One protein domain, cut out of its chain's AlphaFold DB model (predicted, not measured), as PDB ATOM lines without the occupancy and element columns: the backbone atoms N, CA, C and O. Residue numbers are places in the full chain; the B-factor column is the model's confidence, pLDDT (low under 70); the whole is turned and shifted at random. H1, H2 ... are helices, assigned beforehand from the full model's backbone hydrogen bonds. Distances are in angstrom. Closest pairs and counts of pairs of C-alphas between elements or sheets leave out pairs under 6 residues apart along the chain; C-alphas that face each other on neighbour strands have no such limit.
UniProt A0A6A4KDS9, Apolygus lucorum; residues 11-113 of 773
ATOM      1  N   VAL A  11     122.747 139.494 147.998       88.25
ATOM      2  CA  VAL A  11     121.430 139.847 148.551       88.25
ATOM      3  C   VAL A  11     121.611 140.620 149.854       88.25
ATOM      4  O   VAL A  11     121.189 141.772 149.938       88.25
ATOM      5  N   ASN A  12     122.328 140.047 150.821       87.88
ATOM      6  CA  ASN A  12     122.659 140.686 152.100       87.88
ATOM      7  C   ASN A  12     123.440 141.992 151.899       87.88
ATOM      8  O   ASN A  12     123.110 143.023 152.485       87.88
ATOM      9  N   LEU A  13     124.416 141.983 150.985       89.06
ATOM     10  CA  LEU A  13     125.188 143.171 150.625       89.06
ATOM     11  C   LEU A  13     124.297 144.254 149.995       89.06
ATOM     12  O   LEU A  13     124.466 145.428 150.320       89.06
ATOM     13  N   SER A  14     123.314 143.893 149.156       91.06
ATOM     14  CA  SER A  14     122.361 144.869 148.612       91.06
ATOM     15  C   SER A  14     121.462 145.479 149.696       91.06
ATOM     16  O   SER A  14     121.404 146.706 149.786       91.06
ATOM     17  N   SER A  15     120.859 144.671 150.580       89.94
ATOM     18  CA  SER A  15     120.053 145.158 151.711       89.94
ATOM     19  C   SER A  15     120.853 146.101 152.603       89.94
ATOM     20  O   SER A  15     120.436 147.235 152.839       89.94
ATOM     21  N   ARG A  16     122.070 145.697 152.991       89.88
ATOM     22  CA  ARG A  16     122.920 146.499 153.873       89.88
ATOM     23  C   ARG A  16     123.403 147.804 153.235       89.88
ATOM     24  O   ARG A  16     123.698 148.752 153.959       89.88
ATOM     25  N   ILE A  17     123.472 147.889 151.903       92.56
ATOM     26  CA  ILE A  17     123.704 149.162 151.209       92.56
ATOM     27  C   ILE A  17     122.438 150.031 151.223       92.56
ATOM     28  O   ILE A  17     122.569 151.218 151.514       92.56
ATOM     29  N   LYS A  18     121.236 149.483 150.975       91.06
ATOM     30  CA  LYS A  18     119.972 150.255 151.030       91.06
ATOM     31  C   LYS A  18     119.756 150.897 152.407       91.06
ATOM     32  O   LYS A  18     119.526 152.100 152.480       91.06
ATOM     33  N   GLU A  19     119.959 150.129 153.482       87.50
ATOM     34  CA  GLU A  19     119.884 150.594 154.882       87.50
ATOM     35  C   GLU A  19     120.781 151.812 155.176       87.50
ATOM     36  O   GLU A  19     120.411 152.707 155.933       87.50
ATOM     37  N   ILE A  20     121.985 151.848 154.594       87.88
ATOM     38  CA  ILE A  20     122.963 152.929 154.802       87.88
ATOM     39  C   ILE A  20     122.687 154.116 153.867       87.88
ATOM     40  O   ILE A  20     122.972 155.261 154.217       87.88
ATOM     41  N   ALA A  21     122.150 153.851 152.676       91.69
ATOM     42  CA  ALA A  21     122.030 154.819 151.596       91.69
ATOM     43  C   ALA A  21     121.066 155.970 151.899       91.69
ATOM     44  O   ALA A  21     121.456 157.118 151.693       91.69
ATOM     45  N   VAL A  22     119.864 155.677 152.416       89.31
ATOM     46  CA  VAL A  22     118.819 156.679 152.729       89.31
ATOM     47  C   VAL A  22     119.394 157.846 153.539       89.31
ATOM     48  O   VAL A  22     119.229 159.008 153.181       89.31
ATOM     49  N   ASN A  23     120.176 157.522 154.570       88.75
ATOM     50  CA  ASN A  23     120.746 158.483 155.513       88.75
ATOM     51  C   ASN A  23     122.167 158.974 155.154       88.75
ATOM     52  O   ASN A  23     122.789 159.665 155.961       88.75
ATOM     53  N   GLU A  24     122.740 158.630 153.991       93.50
ATOM     54  CA  GLU A  24     124.121 159.015 153.657       93.50
ATOM     55  C   GLU A  24     124.212 160.501 153.257       93.50
ATOM     56  O   GLU A  24     123.643 160.900 152.236       93.50
ATOM     57  N   PRO A  25     124.970 161.350 153.982       91.38
ATOM     58  CA  PRO A  25     125.018 162.778 153.684       91.38
ATOM     59  C   PRO A  25     125.995 163.162 152.561       91.38
ATOM     60  O   PRO A  25     125.871 164.252 152.012       91.38
ATOM     61  N   LYS A  26     127.007 162.354 152.214       91.69
ATOM     62  CA  LYS A  26     128.110 162.790 151.332       91.69
ATOM     63  C   LYS A  26     127.821 162.508 149.864       91.69
ATOM     64  O   LYS A  26     127.736 161.353 149.442       91.69
ATOM     65  N   ARG A  27     127.887 163.560 149.044       90.88
ATOM     66  CA  ARG A  27     127.712 163.527 147.579       90.88
ATOM     67  C   ARG A  27     128.504 162.413 146.872       90.88
ATOM     68  O   ARG A  27     127.993 161.744 145.981       90.88
ATOM     69  N   ARG A  28     129.754 162.170 147.292       87.38
ATOM     70  CA  ARG A  28     130.621 161.117 146.715       87.38
ATOM     71  C   ARG A  28     130.182 159.696 147.059       87.38
ATOM     72  O   ARG A  28     130.396 158.794 146.257       87.38
ATOM     73  N   VAL A  29     129.628 159.493 148.254       91.50
ATOM     74  CA  VAL A  29     129.188 158.169 148.706       91.50
ATOM     75  C   VAL A  29     127.827 157.855 148.092       91.50
ATOM     76  O   VAL A  29     127.672 156.760 147.570       91.50
ATOM     77  N   ARG A  30     126.917 158.840 147.989       92.81
ATOM     78  CA  ARG A  30     125.678 158.731 147.193       92.81
ATOM     79  C   ARG A  30     125.947 158.247 145.759       92.81
ATOM     80  O   ARG A  30     125.333 157.284 145.308       92.81
ATOM     81  N   GLN A  31     126.932 158.835 145.070       90.94
ATOM     82  CA  GLN A  31     127.332 158.380 143.729       90.94
ATOM     83  C   GLN A  31     127.854 156.929 143.732       90.94
ATOM     84  O   GLN A  31     127.429 156.124 142.906       90.94
ATOM     85  N   ALA A  32     128.733 156.567 144.672       91.19
ATOM     86  CA  ALA A  32     129.282 155.211 144.769       91.19
ATOM     87  C   ALA A  32     128.219 154.146 145.115       91.19
ATOM     88  O   ALA A  32     128.281 153.033 144.594       91.19
ATOM     89  N   VAL A  33     127.237 154.489 145.954       94.06
ATOM     90  CA  VAL A  33     126.074 153.657 146.303       94.06
ATOM     91  C   VAL A  33     125.250 153.335 145.058       94.06
ATOM     92  O   VAL A  33     125.037 152.160 144.765       94.06
ATOM     93  N   LEU A  34     124.849 154.352 144.289       93.69
ATOM     94  CA  LEU A  34     124.044 154.162 143.079       93.69
ATOM     95  C   LEU A  34     124.780 153.353 142.001       93.69
ATOM     96  O   LEU A  34     124.184 152.488 141.363       93.69
ATOM     97  N   GLU A  35     126.084 153.571 141.828       91.50
ATOM     98  CA  GLU A  35     126.907 152.783 140.901       91.50
ATOM     99  C   GLU A  35     127.084 151.326 141.371       91.50
ATOM    100  O   GLU A  35     127.059 150.404 140.556       91.50
ATOM    101  N   THR A  36     127.186 151.088 142.684       92.69
ATOM    102  CA  THR A  36     127.311 149.735 143.258       92.69
ATOM    103  C   THR A  36     125.993 148.959 143.170       92.69
ATOM    104  O   THR A  36     125.994 147.800 142.762       92.69
ATOM    105  N   LEU A  37     124.855 149.590 143.473       93.56
ATOM    106  CA  LEU A  37     123.530 148.979 143.314       93.56
ATOM    107  C   LEU A  37     123.194 148.714 141.837       93.56
ATOM    108  O   LEU A  37     122.579 147.694 141.525       93.56
ATOM    109  N   ALA A  38     123.668 149.558 140.910       93.38
ATOM    110  CA  ALA A  38     123.562 149.286 139.478       93.38
ATOM    111  C   ALA A  38     124.305 147.998 139.079       93.38
ATOM    112  O   ALA A  38     123.741 147.182 138.353       93.38
ATOM    113  N   VAL A  39     125.518 147.762 139.598       93.12
ATOM    114  CA  VAL A  39     126.250 146.498 139.383       93.12
ATOM    115  C   VAL A  39     125.540 145.314 140.047       93.12
ATOM    116  O   VAL A  39     125.357 144.280 139.409       93.12
ATOM    117  N   LEU A  40     125.074 145.459 141.292       92.94
ATOM    118  CA  LEU A  40     124.365 144.388 142.008       92.94
ATOM    119  C   LEU A  40     123.061 143.972 141.316       92.94
ATOM    120  O   LEU A  40     122.708 142.796 141.366       92.94
ATOM    121  N   SER A  41     122.400 144.877 140.583       92.44
ATOM    122  CA  SER A  41     121.204 144.569 139.777       92.44
ATOM    123  C   SER A  41     121.415 143.534 138.661       92.44
ATOM    124  O   SER A  41     120.442 143.098 138.050       92.44
ATOM    125  N   GLN A  42     122.665 143.151 138.373       92.19
ATOM    126  CA  GLN A  42     122.996 142.051 137.460       92.19
ATOM    127  C   GLN A  42     122.993 140.677 138.157       92.19
ATOM    128  O   GLN A  42     122.977 139.653 137.481       92.19
ATOM    129  N   PHE A  43     123.016 140.653 139.495       90.44
ATOM    130  CA  PHE A  43     123.191 139.452 140.322       90.44
ATOM    131  C   PHE A  43     122.045 139.210 141.319       90.44
ATOM    132  O   PHE A  43     121.926 138.104 141.841       90.44
ATOM    133  N   VAL A  44     121.198 140.212 141.584       90.31
ATOM    134  CA  VAL A  44     119.977 140.080 142.401       90.31
ATOM    135  C   VAL A  44     118.736 140.467 141.585       90.31
ATOM    136  O   VAL A  44     118.830 141.345 140.721       90.31
ATOM    137  N   PRO A  45     117.559 139.856 141.827       87.88
ATOM    138  CA  PRO A  45     116.328 140.262 141.155       87.88
ATOM    139  C   PRO A  45     115.969 141.708 141.516       87.88
ATOM    140  O   PRO A  45     116.195 142.150 142.641       87.88
ATOM    141  N   ARG A  46     115.355 142.449 140.584       83.31
ATOM    142  CA  ARG A  46     115.004 143.868 140.797       83.31
ATOM    143  C   ARG A  46     114.104 144.103 142.015       83.31
ATOM    144  O   ARG A  46     114.245 145.136 142.652       83.31
ATOM    145  N   THR A  47     113.270 143.131 142.385       84.44
ATOM    146  CA  THR A  47     112.450 143.154 143.610       84.44
ATOM    147  C   THR A  47     113.270 143.206 144.903       84.44
ATOM    148  O   THR A  47     112.812 143.783 145.879       84.44
ATOM    149  N   ALA A  48     114.501 142.680 144.924       85.00
ATOM    150  CA  ALA A  48     115.400 142.820 146.075       85.00
ATOM    151  C   ALA A  48     115.981 144.244 146.199       85.00
ATOM    152  O   ALA A  48     116.439 144.636 147.275       85.00
ATOM    153  N   LEU A  49     115.945 145.036 145.120       86.75
ATOM    154  CA  LEU A  49     116.411 146.425 145.092       86.75
ATOM    155  C   LEU A  49     115.295 147.456 145.314       86.75
ATOM    156  O   LEU A  49     115.619 148.629 145.486       86.75
ATOM    157  N   THR A  50     114.023 147.045 145.360       88.00
ATOM    158  CA  THR A  50     112.905 147.914 145.764       88.00
ATOM    159  C   THR A  50     113.113 148.445 147.187       88.00
ATOM    160  O   THR A  50     113.797 147.823 148.008       88.00
ATOM    161  N   ILE A  51     112.546 149.616 147.467       88.50
ATOM    162  CA  ILE A  51     112.570 150.289 148.764       88.50
ATOM    163  C   ILE A  51     111.133 150.695 149.064       88.50
ATOM    164  O   ILE A  51     110.592 151.544 148.358       88.50
ATOM    165  N   GLU A  52     110.547 150.091 150.093       87.88
ATOM    166  CA  GLU A  52     109.258 150.508 150.639       87.88
ATOM    167  C   GLU A  52     109.531 151.664 151.624       87.88
ATOM    168  O   GLU A  52     110.237 151.446 152.613       87.88
ATOM    169  N   PRO A  53     109.068 152.908 151.373       86.88
ATOM    170  CA  PRO A  53     109.464 154.062 152.192       86.88
ATOM    171  C   PRO A  53     109.046 153.954 153.664       86.88
ATOM    172  O   PRO A  53     109.756 154.451 154.537       86.88
ATOM    173  N   ASP A  54     107.945 153.249 153.933       85.81
ATOM    174  CA  ASP A  54     107.372 153.035 155.269       85.81
ATOM    175  C   ASP A  54     108.253 152.163 156.195       85.81
ATOM    176  O   ASP A  54     108.007 152.097 157.397       85.81
ATOM    177  N   GLU A  55     109.292 151.498 155.666       85.12
ATOM    178  CA  GLU A  55     110.255 150.713 156.460       85.12
ATOM    179  C   GLU A  55     111.367 151.570 157.113       85.12
ATOM    180  O   GLU A  55     112.215 151.030 157.828       85.12
ATOM    181  N   TYR A  56     111.400 152.890 156.874       86.56
ATOM    182  CA  TYR A  56     112.515 153.775 157.242       86.56
ATOM    183  C   TYR A  56     112.094 154.931 158.164       86.56
ATOM    184  O   TYR A  56     111.015 155.498 158.021       86.56
ATOM    185  N   ASP A  57     113.003 155.357 159.055       84.94
ATOM    186  CA  ASP A  57     112.787 156.465 160.009       84.94
ATOM    187  C   ASP A  57     112.407 157.810 159.345       84.94
ATOM    188  O   ASP A  57     111.834 158.681 160.001       84.94
ATOM    189  N   ASN A  58     112.739 157.998 158.061       87.44
ATOM    190  CA  ASN A  58     112.283 159.121 157.244       87.44
ATOM    191  C   ASN A  58     111.820 158.632 155.861       87.44
ATOM    192  O   ASN A  58     112.643 158.375 154.977       87.44
ATOM    193  N   ALA A  59     110.501 158.549 155.673       88.50
ATOM    194  CA  ALA A  59     109.883 158.128 154.420       88.50
ATOM    195  C   ALA A  59     110.206 159.068 153.239       88.50
ATOM    196  O   ALA A  59     110.371 158.582 152.123       88.50
ATOM    197  N   ASP A  60     110.377 160.378 153.464       89.50
ATOM    198  CA  ASP A  60     110.677 161.336 152.385       89.50
ATOM    199  C   ASP A  60     112.088 161.119 151.806       89.50
ATOM    200  O   ASP A  60     112.266 161.061 150.587       89.50
ATOM    201  N   ASP A  61     113.101 160.929 152.664       89.25
ATOM    202  CA  ASP A  61     114.467 160.587 152.226       89.25
ATOM    203  C   ASP A  61     114.520 159.190 151.581       89.25
ATOM    204  O   ASP A  61     115.277 158.973 150.627       89.25
ATOM    205  N   ALA A  62     113.716 158.238 152.075       91.88
ATOM    206  CA  ALA A  62     113.635 156.886 151.527       91.88
ATOM    207  C   ALA A  62     112.978 156.864 150.137       91.88
ATOM    208  O   ALA A  62     113.505 156.224 149.224       91.88
ATOM    209  N   LEU A  63     111.893 157.618 149.943       93.50
ATOM    210  CA  LEU A  63     111.237 157.817 148.650       93.50
ATOM    211  C   LEU A  63     112.169 158.526 147.660       93.50
ATOM    212  O   LEU A  63     112.372 158.036 146.551       93.50
ATOM    213  N   PHE A  64     112.823 159.615 148.078       94.25
ATOM    214  CA  PHE A  64     113.772 160.351 147.236       94.25
ATOM    215  C   PHE A  64     114.983 159.490 146.830       94.25
ATOM    216  O   PHE A  64     115.468 159.585 145.698       94.25
ATOM    217  N   PHE A  65     115.453 158.597 147.710       95.12
ATOM    218  CA  PHE A  65     116.452 157.591 147.345       95.12
ATOM    219  C   PHE A  65     115.889 156.515 146.401       95.12
ATOM    220  O   PHE A  65     116.582 156.131 145.460       95.12
ATOM    221  N   SER A  66     114.649 156.059 146.599       94.56
ATOM    222  CA  SER A  66     113.980 155.075 145.731       94.56
ATOM    223  C   SER A  66     113.840 155.590 144.291       94.56
ATOM    224  O   SER A  66     114.266 154.913 143.350       94.56
ATOM    225  N   ASP A  67     113.387 156.834 144.108       94.81
ATOM    226  CA  ASP A  67     113.311 157.500 142.799       94.81
ATOM    227  C   ASP A  67     114.692 157.683 142.154       94.81
ATOM    228  O   ASP A  67     114.855 157.494 140.942       94.81
ATOM    229  N   GLY A  68     115.712 158.020 142.950       95.12
ATOM    230  CA  GLY A  68     117.097 158.099 142.486       95.12
ATOM    231  C   GLY A  68     117.672 156.733 142.085       95.12
ATOM    232  O   GLY A  68     118.362 156.608 141.071       95.12
ATOM    233  N   LEU A  69     117.355 155.671 142.821       95.12
ATOM    234  CA  LEU A  69     117.772 154.310 142.489       95.12
ATOM    235  C   LEU A  69     117.070 153.806 141.225       95.12
ATOM    236  O   LEU A  69     117.728 153.274 140.328       95.12
ATOM    237  N   GLN A  70     115.761 154.022 141.102       93.94
ATOM    238  CA  GLN A  70     114.994 153.605 139.933       93.94
ATOM    239  C   GLN A  70     115.450 154.347 138.667       93.94
ATOM    240  O   GLN A  70     115.679 153.704 137.640       93.94
ATOM    241  N   ALA A  71     115.685 155.664 138.730       94.12
ATOM    242  CA  ALA A  71     116.247 156.413 137.606       94.12
ATOM    243  C   ALA A  71     117.650 155.910 137.219       94.12
ATOM    244  O   ALA A  71     117.903 155.643 136.038       94.12
ATOM    245  N   ARG A  72     118.536 155.653 138.197       93.75
ATOM    246  CA  ARG A  72     119.859 155.058 137.934       93.75
ATOM    247  C   ARG A  72     119.740 153.705 137.228       93.75
ATOM    248  O   ARG A  72     120.491 153.448 136.282       93.75
ATOM    249  N   LEU A  73     118.819 152.845 137.668       92.75
ATOM    250  CA  LEU A  73     118.573 151.515 137.099       92.75
ATOM    251  C   LEU A  73     117.840 151.554 135.746       92.75
ATOM    252  O   LEU A  73     117.930 150.584 134.983       92.75
ATOM    253  N   ALA A  74     117.134 152.643 135.434       93.06
ATOM    254  CA  ALA A  74     116.476 152.875 134.150       93.06
ATOM    255  C   ALA A  74     117.467 153.267 133.041       93.06
ATOM    256  O   ALA A  74     117.250 152.903 131.886       93.06
ATOM    257  N   ARG A  75     118.599 153.912 133.377       90.56
ATOM    258  CA  ARG A  75     119.660 154.257 132.404       90.56
ATOM    259  C   ARG A  75     120.365 153.046 131.776       90.56
ATOM    260  O   ARG A  75     121.056 153.219 130.780       90.56
ATOM    261  N   ARG A  76     120.238 151.841 132.356       89.62
ATOM    262  CA  ARG A  76     120.811 150.550 131.882       89.62
ATOM    263  C   ARG A  76     122.333 150.513 131.632       89.62
ATOM    264  O   ARG A  76     122.853 149.490 131.202       89.62
ATOM    265  N   GLN A  77     123.057 151.583 131.945       88.38
ATOM    266  CA  GLN A  77     124.511 151.672 131.855       88.38
ATOM    267  C   GLN A  77     125.156 151.219 133.172       88.38
ATOM    268  O   GLN A  77     124.693 151.601 134.250       88.38
ATOM    269  N   LEU A  78     126.237 150.445 133.100       92.00
ATOM    270  CA  LEU A  78     127.056 150.048 134.252       92.00
ATOM    271  C   LEU A  78     128.334 150.905 134.324       92.00
ATOM    272  O   LEU A  78     128.789 151.384 133.281       92.00
ATOM    273  N   PRO A  79     128.927 151.102 135.517       89.56
ATOM    274  CA  PRO A  79     130.264 151.675 135.621       89.56
ATOM    275  C   PRO A  79     131.280 150.743 134.946       89.56
ATOM    276  O   PRO A  79     131.152 149.519 135.006       89.56
ATOM    277  N   THR A  80     132.302 151.311 134.309       87.50
ATOM    278  CA  THR A  80     133.352 150.544 133.622       87.50
ATOM    279  C   THR A  80     134.685 150.649 134.359       87.50
ATOM    280  O   THR A  80     134.895 151.548 135.171       87.50
ATOM    281  N   VAL A  81     135.600 149.712 134.107       84.44
ATOM    282  CA  VAL A  81     136.947 149.721 134.696       84.44
ATOM    283  C   VAL A  81     137.957 150.047 133.600       84.44
ATOM    284  O   VAL A  81     137.948 149.426 132.538       84.44
ATOM    285  N   SER A  82     138.813 151.041 133.834       81.00
ATOM    286  CA  SER A  82     139.883 151.404 132.903       81.00
ATOM    287  C   SER A  82     140.996 150.349 132.886       81.00
ATOM    288  O   SER A  82     141.158 149.572 133.824       81.00
ATOM    289  N   HIS A  83     141.850 150.384 131.860       71.62
ATOM    290  CA  HIS A  83     143.060 149.551 131.794       71.62
ATOM    291  C   HIS A  83     144.083 149.840 132.917       71.62
ATOM    292  O   HIS A  83     145.048 149.098 133.069       71.62
ATOM    293  N   GLU A  84     143.887 150.900 133.712       70.88
ATOM    294  CA  GLU A  84     144.676 151.212 134.913       70.88
ATOM    295  C   GLU A  84     144.010 150.714 136.216       70.88
ATOM    296  O   GLU A  84     144.513 150.984 137.308       70.88
ATOM    297  N   GLY A  85     142.873 150.009 136.123       76.38
ATOM    298  CA  GLY A  85     142.091 149.536 137.270       76.38
ATOM    299  C   GLY A  85     141.221 150.614 137.930       76.38
ATOM    300  O   GLY A  85     140.821 150.459 139.083       76.38
ATOM    301  N   LEU A  86     140.946 151.727 137.241       78.25
ATOM    302  CA  LEU A  86     140.163 152.842 137.782       78.25
ATOM    303  C   LEU A  86     138.682 152.715 137.409       78.25
ATOM    304  O   LEU A  86     138.359 152.468 136.249       78.25
ATOM    305  N   ILE A  87     137.780 152.927 138.371       81.62
ATOM    306  CA  ILE A  87     136.330 152.908 138.123       81.62
ATOM    307  C   ILE A  87     135.902 154.210 137.434       81.62
ATOM    308  O   ILE A  87     135.961 155.296 138.016       81.62
ATOM    309  N   LEU A  88     135.434 154.078 136.197       82.62
ATOM    310  CA  LEU A  88     134.779 155.112 135.412       82.62
ATOM    311  C   LEU A  88     133.268 155.010 135.660       82.62
ATOM    312  O   LEU A  88     132.590 154.128 135.130       82.62
ATOM    313  N   TYR A  89     132.744 155.897 136.506       85.50
ATOM    314  CA  TYR A  89     131.308 155.981 136.786       85.50
ATOM    315  C   TYR A  89     130.505 156.300 135.517       85.50
ATOM    316  O   TYR A  89     130.938 157.098 134.681       85.50
ATOM    317  N   ALA A  90     129.321 155.700 135.396       84.50
ATOM    318  CA  ALA A  90     128.399 155.967 134.300       84.50
ATOM    319  C   ALA A  90     127.798 157.377 134.422       84.50
ATOM    320  O   ALA A  90     127.695 158.096 133.428       84.50
ATOM    321  N   LEU A  91     127.460 157.805 135.645       82.00
ATOM    322  CA  LEU A  91     126.919 159.141 135.891       82.00
ATOM    323  C   LEU A  91     128.002 160.225 135.824       82.00
ATOM    324  O   LEU A  91     128.794 160.407 136.754       82.00
ATOM    325  N   GLN A  92     127.984 160.991 134.731       73.94
ATOM    326  CA  GLN A  92     128.815 162.177 134.524       73.94
ATOM    327  C   GLN A  92     128.047 163.431 134.969       73.94
ATOM    328  O   GLN A  92     127.111 163.874 134.302       73.94
ATOM    329  N   ILE A  93     128.421 163.988 136.125       74.69
ATOM    330  CA  ILE A  93     127.682 165.066 136.799       74.69
ATOM    331  C   ILE A  93     128.585 166.301 136.981       74.69
ATOM    332  O   ILE A  93     129.508 166.255 137.800       74.69
ATOM    333  N   PRO A  94     128.316 167.433 136.298       60.19
ATOM    334  CA  PRO A  94     127.524 167.573 135.063       60.19
ATOM    335  C   PRO A  94     128.160 166.784 133.888       60.19
ATOM    336  O   PRO A  94     129.320 166.382 134.010       60.19
ATOM    337  N   PRO A  95     127.475 166.563 132.744       65.50
ATOM    338  CA  PRO A  95     126.301 167.286 132.238       65.50
ATOM    339  C   PRO A  95     124.939 166.584 132.400       65.50
ATOM    340  O   PRO A  95     123.949 167.113 131.907       65.50
ATOM    341  N   MET A  96     124.859 165.403 133.021       76.75
ATOM    342  CA  MET A  96     123.589 164.664 133.132       76.75
ATOM    343  C   MET A  96     122.622 165.288 134.156       76.75
ATOM    344  O   MET A  96     123.060 165.930 135.109       76.75
ATOM    345  N   THR A  97     121.318 165.047 133.979       84.06
ATOM    346  CA  THR A  97     120.211 165.467 134.867       84.06
ATOM    347  C   THR A  97     119.230 164.311 135.116       84.06
ATOM    348  O   THR A  97     119.195 163.354 134.333       84.06
ATOM    349  N   GLY A  98     118.444 164.385 136.196       90.56
ATOM    350  CA  GLY A  98     117.450 163.381 136.610       90.56
ATOM    351  C   GLY A  98     117.514 163.093 138.114       90.56
ATOM    352  O   GLY A  98     118.518 163.408 138.747       90.56
ATOM    353  N   THR A  99     116.488 162.447 138.678       93.06
ATOM    354  CA  THR A  99     116.358 162.211 140.134       93.06
ATOM    355  C   THR A  99     117.549 161.480 140.761       93.06
ATOM    356  O   THR A  99     117.876 161.722 141.918       93.06
ATOM    357  N   ASP A 100     118.258 160.638 140.006       93.69
ATOM    358  CA  ASP A 100     119.502 159.985 140.433       93.69
ATOM    359  C   ASP A 100     120.675 160.967 140.583       93.69
ATOM    360  O   ASP A 100     121.470 160.866 141.520       93.69
ATOM    361  N   VAL A 101     120.762 161.952 139.690       92.44
ATOM    362  CA  VAL A 101     121.700 163.074 139.777       92.44
ATOM    363  C   VAL A 101     121.290 164.028 140.896       92.44
ATOM    364  O   VAL A 101     122.146 164.440 141.676       92.44
ATOM    365  N   ASP A 102     120.003 164.341 141.021       92.94
ATOM    366  CA  ASP A 102     119.491 165.284 142.016       92.94
ATOM    367  C   ASP A 102     119.635 164.725 143.442       92.94
ATOM    368  O   ASP A 102     120.108 165.430 144.336       92.94
ATOM    369  N   TRP A 103     119.375 163.427 143.643       94.25
ATOM    370  CA  TRP A 103     119.632 162.731 144.906       94.25
ATOM    371  C   TRP A 103     121.116 162.737 145.286       94.25
ATOM    372  O   TRP A 103     121.461 162.983 146.446       94.25
ATOM    373  N   ILE A 104     122.021 162.542 144.317       92.75
ATOM    374  CA  ILE A 104     123.462 162.728 144.535       92.75
ATOM    375  C   ILE A 104     123.748 164.179 144.945       92.75
ATOM    376  O   ILE A 104     124.413 164.402 145.959       92.75
ATOM    377  N   LEU A 105     123.261 165.161 144.181       90.69
ATOM    378  CA  LEU A 105     123.544 166.585 144.379       90.69
ATOM    379  C   LEU A 105     122.982 167.145 145.693       90.69
ATOM    380  O   LEU A 105     123.611 168.035 146.264       90.69
ATOM    381  N   ALA A 106     121.891 166.601 146.232       91.00
ATOM    382  CA  ALA A 106     121.406 166.934 147.572       91.00
ATOM    383  C   ALA A 106     122.426 166.590 148.684       91.00
ATOM    384  O   ALA A 106     122.432 167.214 149.743       91.00
ATOM    385  N   GLY A 107     123.350 165.653 148.432       89.88
ATOM    386  CA  GLY A 107     124.456 165.354 149.338       89.88
ATOM    387  C   GLY A 107     125.488 166.488 149.443       89.88
ATOM    388  O   GLY A 107     125.808 167.177 148.467       89.88
ATOM    389  N   VAL A 108     126.083 166.639 150.629       87.44
ATOM    390  CA  VAL A 108     127.102 167.652 150.937       87.44
ATOM    391  C   VAL A 108     128.499 167.277 150.427       87.44
ATOM    392  O   VAL A 108     128.848 166.104 150.248       87.44
ATOM    393  N   GLY A 109     129.331 168.305 150.251       83.88
ATOM    394  CA  GLY A 109     130.710 168.192 149.777       83.88
ATOM    395  C   GLY A 109     130.836 168.161 148.251       83.88
ATOM    396  O   GLY A 109     129.861 168.037 147.513       83.88
ATOM    397  N   SER A 110     132.067 168.287 147.756       75.69
ATOM    398  CA  SER A 110     132.332 168.199 146.318       75.69
ATOM    399  C   SER A 110     132.156 166.769 145.811       75.69
ATOM    400  O   SER A 110     132.572 165.814 146.476       75.69
ATOM    401  N   LEU A 111     131.641 166.616 144.587       69.25
ATOM    402  CA  LEU A 111     131.880 165.402 143.803       69.25
ATOM    403  C   LEU A 111     133.385 165.138 143.728       69.25
ATOM    404  O   LEU A 111     134.207 166.056 143.838       69.25
ATOM    405  N   SER A 112     133.762 163.884 143.509       54.78
ATOM    406  CA  SER A 112     135.088 163.667 142.955       54.78
ATOM    407  C   SER A 112     135.039 164.145 141.507       54.78
ATOM    408  O   SER A 112     134.189 163.686 140.750       54.78
ATOM    409  N   SER A 113     135.990 164.983 141.083       49.72
ATOM    410  CA  SER A 113     136.484 164.826 139.711       49.72
ATOM    411  C   SER A 113     136.802 163.336 139.556       49.72
ATOM    412  O   SER A 113     137.438 162.786 140.462       49.72
TER     413      SER A 113
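Overview. This is residues 11 to 113 of the 773 residues of a protein of Apolygus lucorum (UniProt A0A6A4KDS9). A helical hairpin, H1 and H2, is covered by two more helices: H4 packs at a steep tilt on H2 with residues 69 to 73, and H5 packs on both H2 and H4. The small H3 packs on H1, and a long link, residues 75 to 98, reaches far out as a narrow loop round His 83. The printed part has 103 residues with five named helices, H1 to H5 in chain order, and no named strand; the class is all helix. It is compact, with a radius of gyration of the C-alphas of 13.1 A, and spans 42 by 30 by 20 A.

Along the chain. H1 is residues 11 to 21, 15.3 A long, from C-alpha 11 at (121.430, 139.847, 148.551). H2 is residues 27 to 40, 20.2 A. H3 is residues 46 to 49. H4, residues 59 to 74, is the longest helix, 22.0 A. H5, residues 99 to 106, ends with C-alpha 106 at (121.406, 166.934, 147.572).

Arrangement. H2 is the hub, touching three helices. H1 and H2 form a hairpin at a shallow tilt of 20 degrees; their closest C-alphas, Ala 21 and Val 33, are 6.8 A apart. H4 touches H2 at a steep tilt of 55 degrees, the same way, closest at C-alphas 38 and 73, 6.0 A. H5 touches H2 at a shallow tilt of 30 degrees, opposite ways, closest at C-alphas 30 and 104, 5.3 A. H4 and H5 touch at a steep tilt of 50 degrees, closest at C-alphas 68 and 100, 3.7 A. H3 touches H1, closest at C-alphas 49 and 14, 7.1 A. H1 and H5 are apart. Every O i to N i+4 pair is within hydrogen-bond range in H2, H4 and H5, and 6 of 7 in H1; H3 is too short for one.

Size, cuts and confidence. The C-alphas farthest apart, Asp 54 and His 83, are 42.9 A apart. The printed part has no cut. The link from H4 to H5 is long, 24 residues, with residues 80 to 81 paired antiparallel with 87 to 88. Mean pLDDT of the printed part is 87.3; residues 94 to 95 and 111 to 113 are under 70.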